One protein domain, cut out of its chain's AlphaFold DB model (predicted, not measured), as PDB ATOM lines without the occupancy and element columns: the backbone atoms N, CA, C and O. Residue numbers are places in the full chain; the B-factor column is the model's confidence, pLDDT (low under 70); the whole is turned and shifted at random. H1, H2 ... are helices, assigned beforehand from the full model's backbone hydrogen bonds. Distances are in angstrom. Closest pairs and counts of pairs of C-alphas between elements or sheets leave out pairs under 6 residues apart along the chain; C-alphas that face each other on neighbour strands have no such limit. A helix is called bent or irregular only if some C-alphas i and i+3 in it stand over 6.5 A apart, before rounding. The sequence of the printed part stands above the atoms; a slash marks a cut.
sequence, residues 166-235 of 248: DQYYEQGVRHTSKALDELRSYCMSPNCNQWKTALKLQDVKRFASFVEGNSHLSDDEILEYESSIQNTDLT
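AT A GLANCE: This is residues 166 to 235 of the 248 residues of an uncharacterized protein of Oryctes borbonicus (UniProt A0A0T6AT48). The long helix H1 and the shorter helix H4 make two arms that reach out from a small helical head like an open, uneven U, H4 folding back in roughly the reverse direction of H1 with an empty space between them. The head is made of the end of H1, the short helices H2 and H3 and the links around them, with H3 and H1 meeting near their ends in a corner at residues 184 to 188 of H1; residues 166 to 179 of H1 and residues 219 to 235, with H4, stick out from it. The printed part has 70 residues, with four named helices in the order H1, H2, H3, H4 and no named strand, and its class is all helix. It is loose, with a radius of gyration of the C-alphas of 15.6 A, and elongated, spanning 49 by 28 by 18 A.

IN THESE COORDINATES: H1, the longest helix, holds residues 166 to 188 and measures 33.2 A from C-alpha 166 at (203.828, 171.133, 240.092) to C-alpha 188 at (191.726, 197.955, 255.553). H2 is five residues, 194 to 198, and 6.1 A long. H3 holds residues 204 to 212 and is 12.5 A long. H4, residues 219 to 233, is 21.5 A long and ends with C-alpha 233 at (215.992, 164.607, 253.348). No helix is bent.

HOW THE PARTS SIT: H1 touches H3 with its residues 184 to 188 alone. Their closest C-alphas, those of Arg 184 and Val 211, are 5.3 A apart, and their lines stand about perpendicular, at 82 degrees. H1 and H2 are close but not clearly touching; their closest C-alphas, those of Cys 187 and Gln 194, are 6.7 A apart. H2 and H3 are also close but not clearly touching, with the closest C-alphas, those of Ala 198 and Val 204, 5.6 A apart. H4 touches no helix and is apart from H1, H2 and H3. In H1, H2, H3 and H4, every O i to N i+4 pair of the backbone is within hydrogen-bond range.

THE WHOLE: The two C-alphas farthest apart are those of Pro 190 and Thr 235, at 50.7 A. Without the stretches that stand free, the body has 39 residues and spans 28 by 21 by 12 A. The printed part has no cut. The links from H1 to H2 and from H2 to H3 are tight, the link from H3 to H4 is short, and no link is long. The mean pLDDT of the printed part is 88.6, and the model's confidence is under 70 at residues 233 to 235.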
ATOM      1  N   ASP A 166     203.400 169.772 240.451       92.94
ATOM      2  CA  ASP A 166     203.828 171.133 240.092       92.94
ATOM      3  C   ASP A 166     202.651 172.100 239.904       92.94
ATOM      4  O   ASP A 166     202.655 173.217 240.413       92.94
ATOM      5  N   GLN A 167     201.600 171.657 239.209       94.25
ATOM      6  CA  GLN A 167     200.403 172.464 238.983       94.25
ATOM      7  C   GLN A 167     199.625 172.705 240.281       94.25
ATOM      8  O   GLN A 167     199.021 173.765 240.445       94.25
ATOM      9  N   TYR A 168     199.623 171.731 241.193       94.56
ATOM     10  CA  TYR A 168     199.038 171.879 242.521       94.56
ATOM     11  C   TYR A 168     199.803 172.911 243.349       94.56
ATOM     12  O   TYR A 168     199.178 173.814 243.905       94.56
ATOM     13  N   TYR A 169     201.135 172.846 243.356       94.44
ATOM     14  CA  TYR A 169     201.979 173.828 244.036       94.44
ATOM     15  C   TYR A 169     201.776 175.236 243.471       94.44
ATOM     16  O   TYR A 169     201.518 176.169 244.231       94.44
ATOM     17  N   GLU A 170     201.798 175.397 242.147       96.00
ATOM     18  CA  GLU A 170     201.604 176.700 241.502       96.00
ATOM     19  C   GLU A 170     200.220 177.293 241.818       96.00
ATOM     20  O   GLU A 170     200.096 178.477 242.153       96.00
ATOM     21  N   GLN A 171     199.168 176.470 241.771       96.50
ATOM     22  CA  GLN A 171     197.828 176.893 242.178       96.50
ATOM     23  C   GLN A 171     197.783 177.264 243.659       96.50
ATOM     24  O   GLN A 171     197.195 178.292 243.997       96.50
ATOM     25  N   GLY A 172     198.426 176.482 244.524       96.50
ATOM     26  CA  GLY A 172     198.534 176.755 245.952       96.50
ATOM     27  C   GLY A 172     199.159 178.121 246.223       96.50
ATOM     28  O   GLY A 172     198.550 178.943 246.909       96.50
ATOM     29  N   VAL A 173     200.311 178.413 245.612       96.06
ATOM     30  CA  VAL A 173     201.006 179.704 245.752       96.06
ATOM     31  C   VAL A 173     200.126 180.848 245.249       96.06
ATOM     32  O   VAL A 173     199.914 181.837 245.956       96.06
ATOM     33  N   ARG A 174     199.540 180.704 244.055       97.06
ATOM     34  CA  ARG A 174     198.714 181.751 243.439       97.06
ATOM     35  C   ARG A 174     197.447 182.047 244.237       97.06
ATOM     36  O   ARG A 174     197.105 183.214 244.430       97.06
ATOM     37  N   HIS A 175     196.728 181.015 244.672       97.06
ATOM     38  CA  HIS A 175     195.492 181.176 245.434       97.06
ATOM     39  C   HIS A 175     195.762 181.680 246.850       97.06
ATOM     40  O   HIS A 175     195.027 182.551 247.309       97.06
ATOM     41  N   THR A 176     196.827 181.208 247.501       95.31
ATOM     42  CA  THR A 176     197.225 181.682 248.834       95.31
ATOM     43  C   THR A 176     197.619 183.154 248.793       95.31
ATOM     44  O   THR A 176     197.058 183.943 249.547       95.31
ATOM     45  N   SER A 177     198.487 183.560 247.857       94.38
ATOM     46  CA  SER A 177     198.868 184.972 247.700       94.38
ATOM     47  C   SER A 177     197.648 185.852 247.442       94.38
ATOM     48  O   SER A 177     197.459 186.864 248.110       94.38
ATOM     49  N   LYS A 178     196.770 185.434 246.522       97.06
ATOM     50  CA  LYS A 178     195.552 186.183 246.203       97.06
ATOM     51  C   LYS A 178     194.616 186.306 247.410       97.06
ATOM     52  O   LYS A 178     194.087 187.384 247.654       97.06
ATOM     53  N   ALA A 179     194.412 185.224 248.160       96.75
ATOM     54  CA  ALA A 179     193.564 185.229 249.348       96.75
ATOM     55  C   ALA A 179     194.141 186.112 250.466       96.75
ATOM     56  O   ALA A 179     193.384 186.798 251.149       96.75
ATOM     57  N   LEU A 180     195.469 186.140 250.632       95.12
ATOM     58  CA  LEU A 180     196.141 187.034 251.578       95.12
ATOM     59  C   LEU A 180     195.984 188.507 251.182       95.12
ATOM     60  O   LEU A 180     195.715 189.341 252.047       95.12
ATOM     61  N   ASP A 181     196.088 188.835 249.895       94.44
ATOM     62  CA  ASP A 181     195.882 190.204 249.408       94.44
ATOM     63  C   ASP A 181     194.422 190.653 249.560       94.44
ATOM     64  O   ASP A 181     194.144 191.759 250.033       94.44
ATOM     65  N   GLU A 182     193.471 189.771 249.236       94.75
ATOM     66  CA  GLU A 182     192.047 190.002 249.489       94.75
ATOM     67  C   GLU A 182     191.785 190.211 250.988       94.75
ATOM     68  O   GLU A 182     191.088 191.160 251.362       94.75
ATOM     69  N   LEU A 183     192.403 189.406 251.857       92.38
ATOM     70  CA  LEU A 183     192.305 189.548 253.309       92.38
ATOM     71  C   LEU A 183     192.841 190.903 253.791       92.38
ATOM     72  O   LEU A 183     192.150 191.584 254.549       92.38
ATOM     73  N   ARG A 184     194.023 191.332 253.325       92.06
ATOM     74  CA  ARG A 184     194.582 192.657 253.653       92.06
ATOM     75  C   ARG A 184     193.624 193.771 253.246       92.06
ATOM     76  O   ARG A 184     193.285 194.622 254.068       92.06
ATOM     77  N   SER A 185     193.134 193.726 252.008       91.31
ATOM     78  CA  SER A 185     192.205 194.733 251.484       91.31
ATOM     79  C   SER A 185     190.905 194.799 252.298       91.31
ATOM     80  O   SER A 185     190.410 195.886 252.604       91.31
ATOM     81  N   TYR A 186     190.388 193.646 252.729       92.62
ATOM     82  CA  TYR A 186     189.205 193.565 253.573       92.62
ATOM     83  C   TYR A 186     189.463 194.167 254.956       92.62
ATOM     84  O   TYR A 186     188.650 194.960 255.432       92.62
ATOM     85  N   CYS A 187     190.601 193.855 255.578       88.56
ATOM     86  CA  CYS A 187     190.988 194.400 256.878       88.56
ATOM     87  C   CYS A 187     191.195 195.922 256.863       88.56
ATOM     88  O   CYS A 187     190.882 196.568 257.862       88.56
ATOM     89  N   MET A 188     191.643 196.499 255.743       86.25
ATOM     90  CA  MET A 188     191.726 197.955 255.553       86.25
ATOM     91  C   MET A 188     190.362 198.619 255.310       86.25
ATOM     92  O   MET A 188     190.215 199.824 255.508       86.25
ATOM     93  N   SER A 189     189.360 197.860 254.863       89.00
ATOM     94  CA  SER A 189     188.039 198.406 254.551       89.00
ATOM     95  C   SER A 189     187.234 198.739 255.822       89.00
ATOM     96  O   SER A 189     187.315 198.013 256.816       89.00
ATOM     97  N   PRO A 190     186.368 199.773 255.791       84.50
ATOM     98  CA  PRO A 190     185.535 200.155 256.938       84.50
ATOM     99  C   PRO A 190     184.468 199.107 257.306       84.50
ATOM    100  O   PRO A 190     183.814 199.228 258.336       84.50
ATOM    101  N   ASN A 191     184.284 198.072 256.479       84.19
ATOM    102  CA  ASN A 191     183.350 196.974 256.728       84.19
ATOM    103  C   ASN A 191     183.926 195.901 257.669       84.19
ATOM    104  O   ASN A 191     183.185 195.039 258.151       84.19
ATOM    105  N   CYS A 192     185.238 195.917 257.930       83.62
ATOM    106  CA  CYS A 192     185.875 194.945 258.806       83.62
ATOM    107  C   CYS A 192     185.796 195.384 260.274       83.62
ATOM    108  O   CYS A 192     186.253 196.457 260.661       83.62
ATOM    109  N   ASN A 193     185.265 194.506 261.129       84.25
ATOM    110  CA  ASN A 193     185.276 194.696 262.579       84.25
ATOM    111  C   ASN A 193     186.663 194.354 263.150       84.25
ATOM    112  O   ASN A 193     186.836 193.304 263.775       84.25
ATOM    113  N   GLN A 194     187.643 195.236 262.934       85.00
ATOM    114  CA  GLN A 194     189.055 195.024 263.281       85.00
ATOM    115  C   GLN A 194     189.253 194.589 264.742       85.00
ATOM    116  O   GLN A 194     189.968 193.624 265.002       85.00
ATOM    117  N   TRP A 195     188.548 195.207 265.697       80.88
ATOM    118  CA  TRP A 195     188.655 194.868 267.128       80.88
ATOM    119  C   TRP A 195     188.123 193.482 267.465       80.88
ATOM    120  O   TRP A 195     188.693 192.785 268.296       80.88
ATOM    121  N   LYS A 196     187.083 193.023 266.765       86.38
ATOM    122  CA  LYS A 196     186.566 191.662 266.941       86.38
ATOM    123  C   LYS A 196     187.537 190.613 266.397       86.38
ATOM    124  O   LYS A 196     187.588 189.508 266.929       86.38
ATOM    125  N   THR A 197     188.277 190.947 265.343       86.62
ATOM    126  CA  THR A 197     189.306 190.073 264.767       86.62
ATOM    127  C   THR A 197     190.561 190.053 265.639       86.62
ATOM    128  O   THR A 197     191.038 188.974 265.969       86.62
ATOM    129  N   ALA A 198     191.032 191.218 266.099       85.69
ATOM    130  CA  ALA A 198     192.188 191.347 266.989       85.69
ATOM    131  C   ALA A 198     192.024 190.539 268.286       85.69
ATOM    132  O   ALA A 198     192.945 189.850 268.699       85.69
ATOM    133  N   LEU A 199     190.826 190.535 268.881       86.69
ATOM    134  CA  LEU A 199     190.540 189.763 270.099       86.69
ATOM    135  C   LEU A 199     190.593 188.238 269.916       86.69
ATOM    136  O   LEU A 199     190.653 187.511 270.902       86.69
ATOM    137  N   LYS A 200     190.513 187.741 268.678       90.06
ATOM    138  CA  LYS A 200     190.571 186.303 268.371       90.06
ATOM    139  C   LYS A 200     191.972 185.824 268.003       90.06
ATOM    140  O   LYS A 200     192.182 184.620 267.899       90.06
ATOM    141  N   LEU A 201     192.884 186.749 267.729       88.88
ATOM    142  CA  LEU A 201     194.229 186.445 267.266       88.88
ATOM    143  C   LEU A 201     195.158 186.240 268.461       88.88
ATOM    144  O   LEU A 201     195.051 186.934 269.468       88.88
ATOM    145  N   GLN A 202     196.086 185.292 268.326       87.62
ATOM    146  CA  GLN A 202     197.104 185.022 269.339       87.62
ATOM    147  C   GLN A 202     198.130 186.161 269.427       87.62
ATOM    148  O   GLN A 202     198.515 186.554 270.524       87.62
ATOM    149  N   ASP A 203     198.534 186.717 268.280       88.75
ATOM    150  CA  ASP A 203     199.460 187.846 268.197       88.75
ATOM    151  C   ASP A 203     198.862 188.980 267.353       88.75
ATOM    152  O   ASP A 203     198.822 188.947 266.118       88.75
ATOM    153  N   VAL A 204     198.383 190.011 268.048       90.56
ATOM    154  CA  VAL A 204     197.790 191.204 267.432       90.56
ATOM    155  C   VAL A 204     198.849 192.073 266.754       90.56
ATOM    156  O   VAL A 204     198.557 192.720 265.748       90.56
ATOM    157  N   LYS A 205     200.083 192.086 267.271       89.25
ATOM    158  CA  LYS A 205     201.168 192.914 266.737       89.25
ATOM    159  C   LYS A 205     201.605 192.391 265.372       89.25
ATOM    160  O   LYS A 205     201.705 193.175 264.430       89.25
ATOM    161  N   ARG A 206     201.770 191.072 265.246       88.94
ATOM    162  CA  ARG A 206     202.071 190.406 263.969       88.94
ATOM    163  C   ARG A 206     200.975 190.646 262.928       88.94
ATOM    164  O   ARG A 206     201.265 190.932 261.766       88.94
ATOM    165  N   PHE A 207     199.712 190.603 263.350       90.00
ATOM    166  CA  PHE A 207     198.587 190.914 262.470       90.00
ATOM    167  C   PHE A 207     198.598 192.369 261.983       90.00
ATOM    168  O   PHE A 207     198.390 192.608 260.795       90.00
ATOM    169  N   ALA A 208     198.880 193.335 262.861       90.12
ATOM    170  CA  ALA A 208     198.974 194.740 262.471       90.12
ATOM    171  C   ALA A 208     200.061 194.954 261.403       90.12
ATOM    172  O   ALA A 208     199.775 195.525 260.352       90.12
ATOM    173  N   SER A 209     201.258 194.388 261.604       89.88
ATOM    174  CA  SER A 209     202.331 194.453 260.602       89.88
ATOM    175  C   SER A 209     201.962 193.776 259.276       89.88
ATOM    176  O   SER A 209     202.332 194.260 258.208       89.88
ATOM    177  N   PHE A 210     201.200 192.679 259.313       91.81
ATOM    178  CA  PHE A 210     200.719 192.008 258.103       91.81
ATOM    179  C   PHE A 210     199.742 192.883 257.303       91.81
ATOM    180  O   PHE A 210     199.827 192.928 256.071       91.81
ATOM    181  N   VAL A 211     198.827 193.581 257.988       90.31
ATOM    182  CA  VAL A 211     197.882 194.511 257.351       90.31
ATOM    183  C   VAL A 211     198.620 195.707 256.752       90.31
ATOM    184  O   VAL A 211     198.250 196.145 255.671       90.31
ATOM    185  N   GLU A 212     199.689 196.194 257.385       90.06
ATOM    186  CA  GLU A 212     200.542 197.268 256.846       90.06
ATOM    187  C   GLU A 212     201.333 196.860 255.589       90.06
ATOM    188  O   GLU A 212     201.791 197.727 254.847       90.06
ATOM    189  N   GLY A 213     201.439 195.557 255.305       88.56
ATOM    190  CA  GLY A 213     202.059 195.024 254.088       88.56
ATOM    191  C   GLY A 213     203.269 194.120 254.322       88.56
ATOM    192  O   GLY A 213     203.828 193.613 253.350       88.56
ATOM    193  N   ASN A 214     203.654 193.862 255.575       89.06
ATOM    194  CA  ASN A 214     204.761 192.952 255.875       89.06
ATOM    195  C   ASN A 214     204.383 191.486 255.588       89.06
ATOM    196  O   ASN A 214     203.208 191.137 255.390       89.06
ATOM    197  N   SER A 215     205.401 190.619 255.550       89.31
ATOM    198  CA  SER A 215     205.229 189.173 255.380       89.31
ATOM    199  C   SER A 215     204.307 188.585 256.456       89.31
ATOM    200  O   SER A 215     204.266 189.054 257.593       89.31
ATOM    201  N   HIS A 216     203.548 187.554 256.081       87.00
ATOM    202  CA  HIS A 216     202.690 186.806 257.003       87.00
ATOM    203  C   HIS A 216     203.474 185.775 257.833       87.00
ATOM    204  O   HIS A 216     202.968 185.314 258.859       87.00
ATOM    205  N   LEU A 217     204.695 185.447 257.403       90.12
ATOM    206  CA  LEU A 217     205.634 184.552 258.075       90.12
ATOM    207  C   LEU A 217     206.766 185.373 258.688       90.12
ATOM    208  O   LEU A 217     207.210 186.345 258.068       90.12
ATOM    209  N   SER A 218     207.218 184.990 259.879       89.94
ATOM    210  CA  SER A 218     208.451 185.535 260.456       89.94
ATOM    211  C   SER A 218     209.680 184.800 259.927       89.94
ATOM    212  O   SER A 218     209.597 183.628 259.570       89.94
ATOM    213  N   ASP A 219     210.831 185.469 259.927       90.19
ATOM    214  CA  ASP A 219     212.089 184.886 259.443       90.19
ATOM    215  C   ASP A 219     212.450 183.600 260.203       90.19
ATOM    216  O   ASP A 219     212.844 182.615 259.588       90.19
ATOM    217  N   ASP A 220     212.199 183.557 261.517       90.81
ATOM    218  CA  ASP A 220     212.409 182.359 262.338       90.81
ATOM    219  C   ASP A 220     211.537 181.167 261.891       90.81
ATOM    220  O   ASP A 220     212.010 180.036 261.884       90.81
ATOM    221  N   GLU A 221     210.287 181.410 261.466       91.12
ATOM    222  CA  GLU A 221     209.379 180.349 260.987       91.12
ATOM    223  C   GLU A 221     209.857 179.790 259.641       91.12
ATOM    224  O   GLU A 221     209.737 178.594 259.377       91.12
ATOM    225  N   ILE A 222     210.403 180.660 258.786       92.19
ATOM    226  CA  ILE A 222     210.972 180.269 257.494       92.19
ATOM    227  C   ILE A 222     212.227 179.423 257.723       92.19
ATOM    228  O   ILE A 222     212.345 178.348 257.139       92.19
ATOM    229  N   LEU A 223     213.124 179.868 258.608       92.69
ATOM    230  CA  LEU A 223     214.348 179.140 258.949       92.69
ATOM    231  C   LEU A 223     214.048 177.775 259.578       92.69
ATOM    232  O   LEU A 223     214.683 176.782 259.225       92.69
ATOM    233  N   GLU A 224     213.067 177.702 260.480       93.69
ATOM    234  CA  GLU A 224     212.634 176.436 261.074       93.69
ATOM    235  C   GLU A 224     212.105 175.480 259.994       93.69
ATOM    236  O   GLU A 224     212.534 174.326 259.936       93.69
ATOM    237  N   TYR A 225     211.266 175.969 259.073       89.88
ATOM    238  CA  TYR A 225     210.753 175.166 257.963       89.88
ATOM    239  C   TYR A 225     211.871 174.665 257.038       89.88
ATOM    240  O   TYR A 225     211.939 173.466 256.764       89.88
ATOM    241  N   GLU A 226     212.782 175.542 256.614       90.56
ATOM    242  CA  GLU A 226     213.929 175.176 255.773       90.56
ATOM    243  C   GLU A 226     214.821 174.128 256.455       90.56
ATOM    244  O   GLU A 226     215.185 173.127 255.833       90.56
ATOM    245  N   SER A 227     215.103 174.296 257.752       90.88
ATOM    246  CA  SER A 227     215.890 173.328 258.527       90.88
ATOM    247  C   SER A 227     215.178 171.982 258.694       90.88
ATOM    248  O   SER A 227     215.817 170.932 258.643       90.88
ATOM    249  N   SER A 228     213.847 171.985 258.839       87.25
ATOM    250  CA  SER A 228     213.051 170.761 258.967       87.25
ATOM    251  C   SER A 228     213.020 169.951 257.670       87.25
ATOM    252  O   SER A 228     213.150 168.726 257.709       87.25
ATOM    253  N   ILE A 229     212.926 170.627 256.520       86.44
ATOM    254  CA  ILE A 229     213.017 170.006 255.195       86.44
ATOM    255  C   ILE A 229     214.400 169.376 255.027       86.44
ATOM    256  O   ILE A 229     214.499 168.200 254.691       86.44
ATOM    257  N   GLN A 230     215.459 170.134 255.333       80.88
ATOM    258  CA  GLN A 230     216.833 169.657 255.201       80.88
ATOM    259  C   GLN A 230     217.125 168.448 256.099       80.88
ATOM    260  O   GLN A 230     217.805 167.525 255.669       80.88
ATOM    261  N   ASN A 231     216.605 168.429 257.328       76.50
ATOM    262  CA  ASN A 231     216.773 167.288 258.227       76.50
ATOM    263  C   ASN A 231     216.006 166.046 257.755       76.50
ATOM    264  O   ASN A 231     216.486 164.941 257.969       76.50
ATOM    265  N   THR A 232     214.844 166.212 257.117       71.19
ATOM    266  CA  THR A 232     214.024 165.083 256.643       71.19
ATOM    267  C   THR A 232     214.660 164.392 255.430       71.19
ATOM    268  O   THR A 232     214.669 163.166 255.369       71.19
ATOM    269  N   ASP A 233     215.261 165.154 254.509       61.00
ATOM    270  CA  ASP A 233     215.992 164.607 253.348       61.00
ATOM    271  C   ASP A 233     217.283 163.855 253.736       61.00
ATOM    272  O   ASP A 233     217.830 163.111 252.927       61.00
ATOM    273  N   LEU A 234     217.793 164.041 254.960       59.38
ATOM    274  CA  LEU A 234     219.011 163.382 255.451       59.38
ATOM    275  C   LEU A 234     218.740 162.058 256.190       59.38
ATOM    276  O   LEU A 234     219.696 161.375 256.549       59.38
ATOM    277  N   THR A 235     217.476 161.701 256.443       56.72
ATOM    278  CA  THR A 235     217.097 160.527 257.258       56.72
ATOM    279  C   THR A 235     216.490 159.360 256.473       56.72
ATOM    280  O   THR A 235     216.090 158.383 257.093       56.72
TER     281      THR A 235